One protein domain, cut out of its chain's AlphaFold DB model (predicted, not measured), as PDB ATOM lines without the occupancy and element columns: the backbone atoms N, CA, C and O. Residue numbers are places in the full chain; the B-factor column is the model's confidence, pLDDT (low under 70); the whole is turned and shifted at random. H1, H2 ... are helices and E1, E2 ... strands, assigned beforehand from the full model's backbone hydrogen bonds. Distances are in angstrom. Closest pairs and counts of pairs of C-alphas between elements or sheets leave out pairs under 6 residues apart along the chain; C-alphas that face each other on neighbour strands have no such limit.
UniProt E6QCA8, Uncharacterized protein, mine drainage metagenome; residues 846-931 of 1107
ATOM      1  N   PRO A 846     -46.881  46.353  34.151       74.19
ATOM      2  CA  PRO A 846     -46.369  45.049  33.742       74.19
ATOM      3  C   PRO A 846     -45.063  44.714  34.467       74.19
ATOM      4  O   PRO A 846     -44.241  45.597  34.742       74.19
ATOM      5  N   ILE A 847     -44.856  43.435  34.785       75.69
ATOM      6  CA  ILE A 847     -43.722  43.017  35.616       75.69
ATOM      7  C   ILE A 847     -42.380  43.366  34.965       75.69
ATOM      8  O   ILE A 847     -41.433  43.723  35.658       75.69
ATOM      9  N   GLU A 848     -42.336  43.370  33.633       69.38
ATOM     10  CA  GLU A 848     -41.192  43.751  32.812       69.38
ATOM     11  C   GLU A 848     -40.835  45.234  32.999       69.38
ATOM     12  O   GLU A 848     -39.659  45.601  33.032       69.38
ATOM     13  N   GLU A 849     -41.831  46.108  33.178       67.06
ATOM     14  CA  GLU A 849     -41.577  47.521  33.462       67.06
ATOM     15  C   GLU A 849     -40.962  47.706  34.845       67.06
ATOM     16  O   GLU A 849     -39.983  48.445  34.993       67.06
ATOM     17  N   TYR A 850     -41.493  47.017  35.857       77.81
ATOM     18  CA  TYR A 850     -40.897  47.035  37.188       77.81
ATOM     19  C   TYR A 850     -39.506  46.419  37.194       77.81
ATOM     20  O   TYR A 850     -38.629  46.955  37.861       77.81
ATOM     21  N   GLN A 851     -39.276  45.354  36.430       78.31
ATOM     22  CA  GLN A 851     -37.972  44.722  36.295       78.31
ATOM     23  C   GLN A 851     -36.940  45.698  35.726       78.31
ATOM     24  O   GLN A 851     -35.843  45.817  36.269       78.31
ATOM     25  N   ILE A 852     -37.297  46.451  34.682       60.78
ATOM     26  CA  ILE A 852     -36.427  47.481  34.103       60.78
ATOM     27  C   ILE A 852     -36.158  48.593  35.121       60.78
ATOM     28  O   ILE A 852     -35.003  48.971  35.329       60.78
ATOM     29  N   ARG A 853     -37.201  49.114  35.783       69.88
ATOM     30  CA  ARG A 853     -37.047  50.185  36.782       69.88
ATOM     31  C   ARG A 853     -36.216  49.723  37.983       69.88
ATOM     32  O   ARG A 853     -35.360  50.472  38.448       69.88
ATOM     33  N   TYR A 854     -36.410  48.485  38.426       78.25
ATOM     34  CA  TYR A 854     -35.622  47.851  39.475       78.25
ATOM     35  C   TYR A 854     -34.173  47.635  39.036       78.25
ATOM     36  O   TYR A 854     -33.275  47.976  39.791       78.25
ATOM     37  N   ALA A 855     -33.909  47.157  37.817       64.19
ATOM     38  CA  ALA A 855     -32.550  46.998  37.299       64.19
ATOM     39  C   ALA A 855     -31.802  48.341  37.247       64.19
ATOM     40  O   ALA A 855     -30.639  48.421  37.640       64.19
ATOM     41  N   ILE A 856     -32.489  49.414  36.845       59.25
ATOM     42  CA  ILE A 856     -31.957  50.780  36.920       59.25
ATOM     43  C   ILE A 856     -31.665  51.152  38.381       59.25
ATOM     44  O   ILE A 856     -30.577  51.642  38.681       59.25
ATOM     45  N   HIS A 857     -32.602  50.900  39.299       64.69
ATOM     46  CA  HIS A 857     -32.434  51.241  40.712       64.69
ATOM     47  C   HIS A 857     -31.296  50.451  41.377       64.69
ATOM     48  O   HIS A 857     -30.481  51.034  42.083       64.69
ATOM     49  N   ARG A 858     -31.157  49.168  41.051       82.62
ATOM     50  CA  ARG A 858     -30.069  48.270  41.446       82.62
ATOM     51  C   ARG A 858     -28.710  48.791  40.988       82.62
ATOM     52  O   ARG A 858     -27.788  48.874  41.789       82.62
ATOM     53  N   VAL A 859     -28.589  49.209  39.723       57.22
ATOM     54  CA  VAL A 859     -27.355  49.828  39.202       57.22
ATOM     55  C   VAL A 859     -27.028  51.110  39.961       57.22
ATOM     56  O   VAL A 859     -25.857  51.387  40.204       57.22
ATOM     57  N   ILE A 860     -28.035  51.893  40.350       54.06
ATOM     58  CA  ILE A 860     -27.820  53.092  41.160       54.06
ATOM     59  C   ILE A 860     -27.366  52.717  42.575       54.06
ATOM     60  O   ILE A 860     -26.383  53.280  43.046       54.06
ATOM     61  N   MET A 861     -28.013  51.752  43.228       63.91
ATOM     62  CA  MET A 861     -27.640  51.274  44.563       63.91
ATOM     63  C   MET A 861     -26.227  50.688  44.599       63.91
ATOM     64  O   MET A 861     -25.455  51.007  45.506       63.91
ATOM     65  N   ALA A 862     -25.825  49.972  43.547       62.88
ATOM     66  CA  ALA A 862     -24.464  49.466  43.398       62.88
ATOM     67  C   ALA A 862     -23.417  50.597  43.381       62.88
ATOM     68  O   ALA A 862     -22.311  50.423  43.892       62.88
ATOM     69  N   ARG A 863     -23.760  51.800  42.880       50.31
ATOM     70  CA  ARG A 863     -22.877  52.990  42.955       50.31
ATOM     71  C   ARG A 863     -22.662  53.483  44.384       50.31
ATOM     72  O   ARG A 863     -21.677  54.169  44.637       50.31
ATOM     73  N   TYR A 864     -23.564  53.143  45.299       47.72
ATOM     74  CA  TYR A 864     -23.490  53.477  46.719       47.72
ATOM     75  C   TYR A 864     -22.986  52.306  47.575       47.72
ATOM     76  O   TYR A 864     -23.129  52.333  48.792       47.72
ATOM     77  N   GLY A 865     -22.385  51.282  46.953       68.88
ATOM     78  CA  GLY A 865     -21.866  50.101  47.651       68.88
ATOM     79  C   GLY A 865     -22.951  49.135  48.131       68.88
ATOM     80  O   GLY A 865     -22.648  48.207  48.874       68.88
ATOM     81  N   ILE A 866     -24.201  49.342  47.710       68.88
ATOM     82  CA  ILE A 866     -25.329  48.479  48.042       68.88
ATOM     83  C   ILE A 866     -25.589  47.589  46.829       68.88
ATOM     84  O   ILE A 866     -26.236  47.998  45.865       68.88
ATOM     85  N   ASP A 867     -25.040  46.378  46.858       81.69
ATOM     86  CA  ASP A 867     -25.233  45.407  45.785       81.69
ATOM     87  C   ASP A 867     -26.545  44.655  45.991       81.69
ATOM     88  O   ASP A 867     -26.664  43.758  46.826       81.69
ATOM     89  N   TRP A 868     -27.568  45.083  45.266       85.06
ATOM     90  CA  TRP A 868     -28.861  44.424  45.285       85.06
ATOM     91  C   TRP A 868     -28.907  43.271  44.282       85.06
ATOM     92  O   TRP A 868     -28.360  43.392  43.184       85.06
ATOM     93  N   PRO A 869     -29.618  42.178  44.601       88.44
ATOM     94  CA  PRO A 869     -29.712  41.018  43.724       88.44
ATOM     95  C   PRO A 869     -30.384  41.345  42.390       88.44
ATOM     96  O   PRO A 869     -31.271  42.202  42.298       88.44
ATOM     97  N   GLU A 870     -29.981  40.641  41.330       85.69
ATOM     98  CA  GLU A 870     -30.690  40.716  40.059       85.69
ATOM     99  C   GLU A 870     -32.112  40.171  40.187       85.69
ATOM    100  O   GLU A 870     -32.370  39.243  40.947       85.69
ATOM    101  N   TRP A 871     -33.032  40.740  39.412       90.69
ATOM    102  CA  TRP A 871     -34.393  40.246  39.324       90.69
ATOM    103  C   TRP A 871     -34.753  40.020  37.860       90.69
ATOM    104  O   TRP A 871     -34.626  40.907  37.014       90.69
ATOM    105  N   ASP A 872     -35.171  38.801  37.568       80.06
ATOM    106  CA  ASP A 872     -35.512  38.290  36.242       80.06
ATOM    107  C   ASP A 872     -36.995  38.501  35.881       80.06
ATOM    108  O   ASP A 872     -37.449  38.017  34.850       80.06
ATOM    109  N   GLY A 873     -37.749  39.223  36.718       83.38
ATOM    110  CA  GLY A 873     -39.195  39.387  36.565       83.38
ATOM    111  C   GLY A 873     -40.008  38.267  37.224       83.38
ATOM    112  O   GLY A 873     -41.236  38.313  37.200       83.38
ATOM    113  N   SER A 874     -39.369  37.273  37.855       90.06
ATOM    114  CA  SER A 874     -40.088  36.199  38.548       90.06
ATOM    115  C   SER A 874     -40.912  36.719  39.732       90.06
ATOM    116  O   SER A 874     -40.486  37.582  40.504       90.06
ATOM    117  N   VAL A 875     -42.111  36.163  39.901       90.31
ATOM    118  CA  VAL A 875     -43.053  36.517  40.971       90.31
ATOM    119  C   VAL A 875     -43.447  35.284  41.778       90.31
ATOM    120  O   VAL A 875     -43.483  34.171  41.254       90.31
ATOM    121  N   THR A 876     -43.768  35.462  43.056       88.75
ATOM    122  CA  THR A 876     -44.265  34.398  43.938       88.75
ATOM    123  C   THR A 876     -45.544  34.861  44.628       88.75
ATOM    124  O   THR A 876     -45.680  36.025  44.994       88.75
ATOM    125  N   ARG A 877     -46.497  33.942  44.803       85.62
ATOM    126  CA  ARG A 877     -47.738  34.165  45.562       85.62
ATOM    127  C   ARG A 877     -47.620  33.562  46.961       85.62
ATOM    128  O   ARG A 877     -46.793  32.681  47.176       85.62
ATOM    129  N   GLY A 878     -48.478  33.993  47.879       80.12
ATOM    130  CA  GLY A 878     -48.539  33.475  49.250       80.12
ATOM    131  C   GLY A 878     -47.367  33.962  50.099       80.12
ATOM    132  O   GLY A 878     -46.921  33.267  51.007       80.12
ATOM    133  N   GLN A 879     -46.816  35.126  49.757       79.50
ATOM    134  CA  GLN A 879     -45.674  35.699  50.449       79.50
ATOM    135  C   GLN A 879     -46.135  36.365  51.750       79.50
ATOM    136  O   GLN A 879     -47.152  37.055  51.775       79.50
ATOM    137  N   VAL A 880     -45.369  36.190  52.823       80.25
ATOM    138  CA  VAL A 880     -45.565  36.923  54.081       80.25
ATOM    139  C   VAL A 880     -44.778  38.226  54.000       80.25
ATOM    140  O   VAL A 880     -43.576  38.210  53.739       80.25
ATOM    141  N   ILE A 881     -45.462  39.352  54.182       75.75
ATOM    142  CA  ILE A 881     -44.901  40.700  54.113       75.75
ATOM    143  C   ILE A 881     -44.955  41.310  55.501       75.75
ATOM    144  O   ILE A 881     -46.018  41.377  56.113       75.75
ATOM    145  N   LEU A 882     -43.807  41.759  55.989       64.25
ATOM    146  CA  LEU A 882     -43.719  42.493  57.241       64.25
ATOM    147  C   LEU A 882     -44.227  43.926  57.031       64.25
ATOM    148  O   LEU A 882     -43.870  44.582  56.054       64.25
ATOM    149  N   THR A 883     -45.075  44.406  57.934       58.50
ATOM    150  CA  THR A 883     -45.630  45.764  57.946       58.50
ATOM    151  C   THR A 883     -45.306  46.452  59.274       58.50
ATOM    152  O   THR A 883     -44.934  45.793  60.246       58.50
ATOM    153  N   ASN A 884     -45.400  47.787  59.312       51.09
ATOM    154  CA  ASN A 884     -45.112  48.606  60.500       51.09
ATOM    155  C   ASN A 884     -43.719  48.343  61.109       51.09
ATOM    156  O   ASN A 884     -43.622  48.000  62.282       51.09
ATOM    157  N   GLY A 885     -42.644  48.429  60.319       49.75
ATOM    158  CA  GLY A 885     -41.285  48.173  60.822       49.75
ATOM    159  C   GLY A 885     -41.056  46.757  61.371       49.75
ATOM    160  O   GLY A 885     -40.177  46.555  62.202       49.75
ATOM    161  N   GLY A 886     -41.861  45.773  60.948       52.81
ATOM    162  CA  GLY A 886     -41.750  44.381  61.398       52.81
ATOM    163  C   GLY A 886     -42.677  43.986  62.548       52.81
ATOM    164  O   GLY A 886     -42.677  42.820  62.935       52.81
ATOM    165  N   GLU A 887     -43.488  44.908  63.072       46.41
ATOM    166  CA  GLU A 887     -44.410  44.637  64.186       46.41
ATOM    167  C   GLU A 887     -45.619  43.777  63.788       46.41
ATOM    168  O   GLU A 887     -46.225  43.122  64.637       46.41
ATOM    169  N   ALA A 888     -45.979  43.758  62.502       53.06
ATOM    170  CA  ALA A 888     -47.066  42.942  61.975       53.06
ATOM    171  C   ALA A 888     -46.645  42.227  60.685       53.06
ATOM    172  O   ALA A 888     -45.718  42.640  59.993       53.06
ATOM    173  N   SER A 889     -47.333  41.136  60.347       61.78
ATOM    174  CA  SER A 889     -47.105  40.399  59.104       61.78
ATOM    175  C   SER A 889     -48.419  40.141  58.380       61.78
ATOM    176  O   SER A 889     -49.363  39.638  58.986       61.78
ATOM    177  N   ILE A 890     -48.465  40.438  57.084       67.50
ATOM    178  CA  ILE A 890     -49.609  40.186  56.207       67.50
ATOM    179  C   ILE A 890     -49.217  39.116  55.191       67.50
ATOM    180  O   ILE A 890     -48.240  39.274  54.460       67.50
ATOM    181  N   THR A 891     -49.992  38.037  55.106       75.19
ATOM    182  CA  THR A 891     -49.819  37.023  54.058       75.19
ATOM    183  C   THR A 891     -50.613  37.422  52.821       75.19
ATOM    184  O   THR A 891     -51.843  37.415  52.838       75.19
ATOM    185  N   THR A 892     -49.916  37.726  51.727       72.06
ATOM    186  CA  THR A 892     -50.523  38.132  50.455       72.06
ATOM    187  C   THR A 892     -50.409  37.041  49.393       72.06
ATOM    188  O   THR A 892     -49.326  36.516  49.127       72.06
ATOM    189  N   ASN A 893     -51.520  36.711  48.722       75.00
ATOM    190  CA  ASN A 893     -51.489  35.874  47.514       75.00
ATOM    191  C   ASN A 893     -51.271  36.677  46.227       75.00
ATOM    192  O   ASN A 893     -51.283  36.098  45.135       75.00
ATOM    193  N   PHE A 894     -51.059  37.991  46.333       76.81
ATOM    194  CA  PHE A 894     -50.758  38.828  45.182       76.81
ATOM    195  C   PHE A 894     -49.400  38.416  44.576       76.81
ATOM    196  O   PHE A 894     -48.456  38.165  45.329       76.81
ATOM    197  N   PRO A 895     -49.276  38.289  43.238       80.88
ATOM    198  CA  PRO A 895     -48.026  37.898  42.591       80.88
ATOM    199  C   PRO A 895     -47.004  39.035  42.688       80.88
ATOM    200  O   PRO A 895     -46.965  39.934  41.852       80.88
ATOM    201  N   LEU A 896     -46.179  38.981  43.726       86.69
ATOM    202  CA  LEU A 896     -45.143  39.962  44.014       86.69
ATOM    203  C   LEU A 896     -43.762  39.427  43.618       86.69
ATOM    204  O   LEU A 896     -43.589  38.208  43.546       86.69
ATOM    205  N   PRO A 897     -42.764  40.295  43.375       93.06
ATOM    206  CA  PRO A 897     -41.415  39.859  43.031       93.06
ATOM    207  C   PRO A 897     -40.867  38.807  44.006       93.06
ATOM    208  O   PRO A 897     -41.011  38.915  45.230       93.06
ATOM    209  N   SER A 898     -40.244  37.766  43.459       91.19
ATOM    210  CA  SER A 898     -39.615  36.692  44.238       91.19
ATOM    211  C   SER A 898     -38.458  37.230  45.093       91.19
ATOM    212  O   SER A 898     -38.322  36.873  46.264       91.19
ATOM    213  N   VAL A 899     -37.696  38.170  44.533       92.06
ATOM    214  CA  VAL A 899     -36.558  38.850  45.157       92.06
ATOM    215  C   VAL A 899     -37.045  39.882  46.192       92.06
ATOM    216  O   VAL A 899     -37.842  40.751  45.827       92.06
ATOM    217  N   PRO A 900     -36.602  39.820  47.465       87.12
ATOM    218  CA  PRO A 900     -37.065  40.721  48.529       87.12
ATOM    219  C   PRO A 900     -36.891  42.217  48.227       87.12
ATOM    220  O   PRO A 900     -37.814  42.997  48.444       87.12
ATOM    221  N   GLU A 901     -35.753  42.629  47.672       85.19
ATOM    222  CA  GLU A 901     -35.444  44.030  47.361       85.19
ATOM    223  C   GLU A 901     -36.285  44.542  46.188       85.19
ATOM    224  O   GLU A 901     -36.811  45.655  46.225       85.19
ATOM    225  N   ALA A 902     -36.482  43.706  45.163       83.94
ATOM    226  CA  ALA A 902     -37.385  44.016  44.057       83.94
ATOM    227  C   ALA A 902     -38.835  44.118  44.528       83.94
ATOM    228  O   ALA A 902     -39.591  44.968  44.065       83.94
ATOM    229  N   ARG A 903     -39.220  43.272  45.483       89.56
ATOM    230  CA  ARG A 903     -40.543  43.287  46.095       89.56
ATOM    231  C   ARG A 903     -40.781  44.564  46.875       89.56
ATOM    232  O   ARG A 903     -41.805  45.197  46.647       89.56
ATOM    233  N   ALA A 904     -39.838  44.950  47.730       79.62
ATOM    234  CA  ALA A 904     -39.874  46.224  48.437       79.62
ATOM    235  C   ALA A 904     -40.015  47.385  47.442       79.62
ATOM    236  O   ALA A 904     -40.981  48.137  47.517       79.62
ATOM    237  N   PHE A 905     -39.161  47.424  46.413       81.19
ATOM    238  CA  PHE A 905     -39.214  48.437  45.355       81.19
ATOM    239  C   PHE A 905     -40.586  48.544  44.674       81.19
ATOM    240  O   PHE A 905     -41.104  49.644  44.471       81.19
ATOM    241  N   VAL A 906     -41.188  47.409  44.312       81.06
ATOM    242  CA  VAL A 906     -42.508  47.383  43.675       81.06
ATOM    243  C   VAL A 906     -43.596  47.846  44.641       81.06
ATOM    244  O   VAL A 906     -44.423  48.679  44.263       81.06
ATOM    245  N   LEU A 907     -43.587  47.354  45.882       78.50
ATOM    246  CA  LEU A 907     -44.538  47.766  46.912       78.50
ATOM    247  C   LEU A 907     -44.463  49.276  47.164       78.50
ATOM    248  O   LEU A 907     -45.499  49.940  47.170       78.50
ATOM    249  N   ASP A 908     -43.260  49.839  47.280       72.94
ATOM    250  CA  ASP A 908     -43.056  51.278  47.458       72.94
ATOM    251  C   ASP A 908     -43.539  52.076  46.252       72.94
ATOM    252  O   ASP A 908     -44.215  53.093  46.409       72.94
ATOM    253  N   SER A 909     -43.233  51.612  45.038       74.81
ATOM    254  CA  SER A 909     -43.638  52.300  43.814       74.81
ATOM    255  C   SER A 909     -45.159  52.374  43.688       74.81
ATOM    256  O   SER A 909     -45.706  53.439  43.400       74.81
ATOM    257  N   VAL A 910     -45.851  51.263  43.942       74.88
ATOM    258  CA  VAL A 910     -47.316  51.205  43.908       74.88
ATOM    259  C   VAL A 910     -47.910  52.052  45.035       74.88
ATOM    260  O   VAL A 910     -48.806  52.854  44.783       74.88
ATOM    261  N   ASN A 911     -47.394  51.945  46.262       72.50
ATOM    262  CA  ASN A 911     -47.881  52.732  47.398       72.50
ATOM    263  C   ASN A 911     -47.677  54.239  47.185       72.50
ATOM    264  O   ASN A 911     -48.564  55.028  47.507       72.50
ATOM    265  N   ALA A 912     -46.563  54.652  46.575       66.19
ATOM    266  CA  ALA A 912     -46.327  56.041  46.194       66.19
ATOM    267  C   ALA A 912     -47.345  56.528  45.152       66.19
ATOM    268  O   ALA A 912     -47.826  57.657  45.249       66.19
ATOM    269  N   GLN A 913     -47.723  55.681  44.189       68.56
ATOM    270  CA  GLN A 913     -48.779  56.007  43.229       68.56
ATOM    271  C   GLN A 913     -50.145  56.140  43.910       68.56
ATOM    272  O   GLN A 913     -50.852  57.108  43.634       68.56
ATOM    273  N   ILE A 914     -50.490  55.232  44.833       69.81
ATOM    274  CA  ILE A 914     -51.711  55.315  45.654       69.81
ATOM    275  C   ILE A 914     -51.727  56.633  46.439       69.81
ATOM    276  O   ILE A 914     -52.669  57.417  46.337       69.81
ATOM    277  N   ALA A 915     -50.656  56.929  47.174       69.25
ATOM    278  CA  ALA A 915     -50.540  58.152  47.960       69.25
ATOM    279  C   ALA A 915     -50.643  59.407  47.081       69.25
ATOM    280  O   ALA A 915     -51.354  60.351  47.424       69.25
ATOM    281  N   GLN A 916     -49.990  59.405  45.916       63.12
ATOM    282  CA  GLN A 916     -50.058  60.514  44.974       63.12
ATOM    283  C   GLN A 916     -51.472  60.697  44.421       63.12
ATOM    284  O   GLN A 916     -51.942  61.830  44.346       63.12
ATOM    285  N   GLY A 917     -52.168  59.623  44.046       66.81
ATOM    286  CA  GLY A 917     -53.545  59.726  43.572       66.81
ATOM    287  C   GLY A 917     -54.478  60.265  44.658       66.81
ATOM    288  O   GLY A 917     -55.248  61.178  44.376       66.81
ATOM    289  N   ILE A 918     -54.339  59.824  45.914       67.25
ATOM    290  CA  ILE A 918     -55.092  60.370  47.059       67.25
ATOM    291  C   ILE A 918     -54.753  61.855  47.260       67.25
ATOM    292  O   ILE A 918     -55.645  62.683  47.429       67.25
ATOM    293  N   GLY A 919     -53.472  62.224  47.186       62.62
ATOM    294  CA  GLY A 919     -53.022  63.616  47.250       62.62
ATOM    295  C   GLY A 919     -53.624  64.488  46.147       62.62
ATOM    296  O   GLY A 919     -53.984  65.637  46.381       62.62
ATOM    297  N   ARG A 920     -53.809  63.931  44.952       63.78
ATOM    298  CA  ARG A 920     -54.471  64.621  43.842       63.78
ATOM    299  C   ARG A 920     -55.963  64.784  44.081       63.78
ATOM    300  O   ARG A 920     -56.457  65.876  43.848       63.78
ATOM    301  N   TRP A 921     -56.646  63.762  44.605       63.16
ATOM    302  CA  TRP A 921     -58.043  63.863  45.051       63.16
ATOM    303  C   TRP A 921     -58.235  64.979  46.086       63.16
ATOM    304  O   TRP A 921     -59.205  65.729  45.997       63.16
ATOM    305  N   ARG A 922     -57.285  65.144  47.018       61.72
ATOM    306  CA  ARG A 922     -57.277  66.271  47.970       61.72
ATOM    307  C   ARG A 922     -57.182  67.625  47.268       61.72
ATOM    308  O   ARG A 922     -57.869  68.563  47.655       61.72
ATOM    309  N   GLY A 923     -56.356  67.721  46.226       55.38
ATOM    310  CA  GLY A 923     -56.147  68.951  45.458       55.38
ATOM    311  C   GLY A 923     -57.369  69.430  44.664       55.38
ATOM    312  O   GLY A 923     -57.363  70.559  44.173       55.38
ATOM    313  N   VAL A 924     -58.433  68.626  44.545       57.59
ATOM    314  CA  VAL A 924     -59.612  68.951  43.726       57.59
ATOM    315  C   VAL A 924     -60.691  69.735  44.491       57.59
ATOM    316  O   VAL A 924     -61.857  69.351  44.493       57.59
ATOM    317  N   ARG A 925     -60.319  70.855  45.126       55.16
ATOM    318  CA  ARG A 925     -61.258  71.792  45.793       55.16
ATOM    319  C   ARG A 925     -62.237  71.121  46.777       55.16
ATOM    320  O   ARG A 925     -63.406  71.490  46.839       55.16
ATOM    321  N   ARG A 926     -61.776  70.129  47.540       59.81
ATOM    322  CA  ARG A 926     -62.599  69.478  48.570       59.81
ATOM    323  C   ARG A 926     -62.714  70.368  49.801       59.81
ATOM    324  O   ARG A 926     -61.704  70.882  50.273       59.81
ATOM    325  N   THR A 927     -63.935  70.538  50.298       59.00
ATOM    326  CA  THR A 927     -64.236  71.318  51.505       59.00
ATOM    327  C   THR A 927     -64.789  70.404  52.598       59.00
ATOM    328  O   THR A 927     -64.998  69.211  52.371       59.00
ATOM    329  N   ALA A 928     -64.995  70.929  53.810       59.31
ATOM    330  CA  ALA A 928     -65.575  70.147  54.906       59.31
ATOM    331  C   ALA A 928     -67.038  69.762  54.612       59.31
ATOM    332  O   ALA A 928     -67.525  68.735  55.075       59.31
ATOM    333  N   GLU A 929     -67.710  70.568  53.793       55.88
ATOM    334  CA  GLU A 929     -69.098  70.413  53.360       55.88
ATOM    335  C   GLU A 929     -69.246  69.449  52.167       55.88
ATOM    336  O   GLU A 929     -70.352  68.986  51.893       55.88
ATOM    337  N   ASN A 930     -68.149  69.119  51.471       58.84
ATOM    338  CA  ASN A 930     -68.111  68.174  50.348       58.84
ATOM    339  C   ASN A 930     -66.912  67.205  50.464       58.84
ATOM    340  O   ASN A 930     -65.978  67.262  49.646       58.84
ATOM    341  N   PRO A 931     -66.894  66.336  51.493       61.59
ATOM    342  CA  PRO A 931     -65.834  65.352  51.656       61.59
ATOM    343  C   PRO A 931     -65.916  64.269  50.573       61.59
ATOM    344  O   PRO A 931     -66.967  64.025  49.982       61.59
TER     345      PRO A 931
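Overview. This is residues 846 to 931 of the 1107 residues of an uncharacterized protein of mine drainage metagenome (UniProt E6QCA8). The first turns of a long helix, H2, cross H1, with a small hairpin, E1 and E2, on the other side of them. Residues 910 to 921 of H2 stick out as an arm, prolonged by a tail. The 86 printed residues hold H1, E1, E2 and H2, in that order, mostly helix; the sheet is antiparallel. The whole is loose, radius of gyration of the C-alphas 16.4 A, spanning 50 by 30 by 26 A.

Along the chain. H1, residues 847 to 863, begins at C-alpha (-43.722, 43.017, 35.616) and is 24.2 A long. E1 is residues 879 to 883, E2 residues 888 to 892. H2, residues 900 to 922, 32.6 A long, ends at C-alpha (-57.277, 66.271, 47.970).

Arrangement. H1, with residues 850 to 854 alone, touches residues 902 to 906 of H2; the closest C-alphas, of Tyr 854 and Ala 902, are 6.2 A apart. Their lines are only just about perpendicular, at 72 degrees. In the hairpin E1 and E2, N 881 and O 890 are 2.8 A apart, within hydrogen-bond range. E1 and H2 are apart. In H1 and H2 every O i to N i+4 pair is within range.

Size, cuts and confidence. The printed part has no cut. H1 to E1 is a long link. Mean pLDDT of the printed part is 71.1; residues 912 to 931 are under 70, among others.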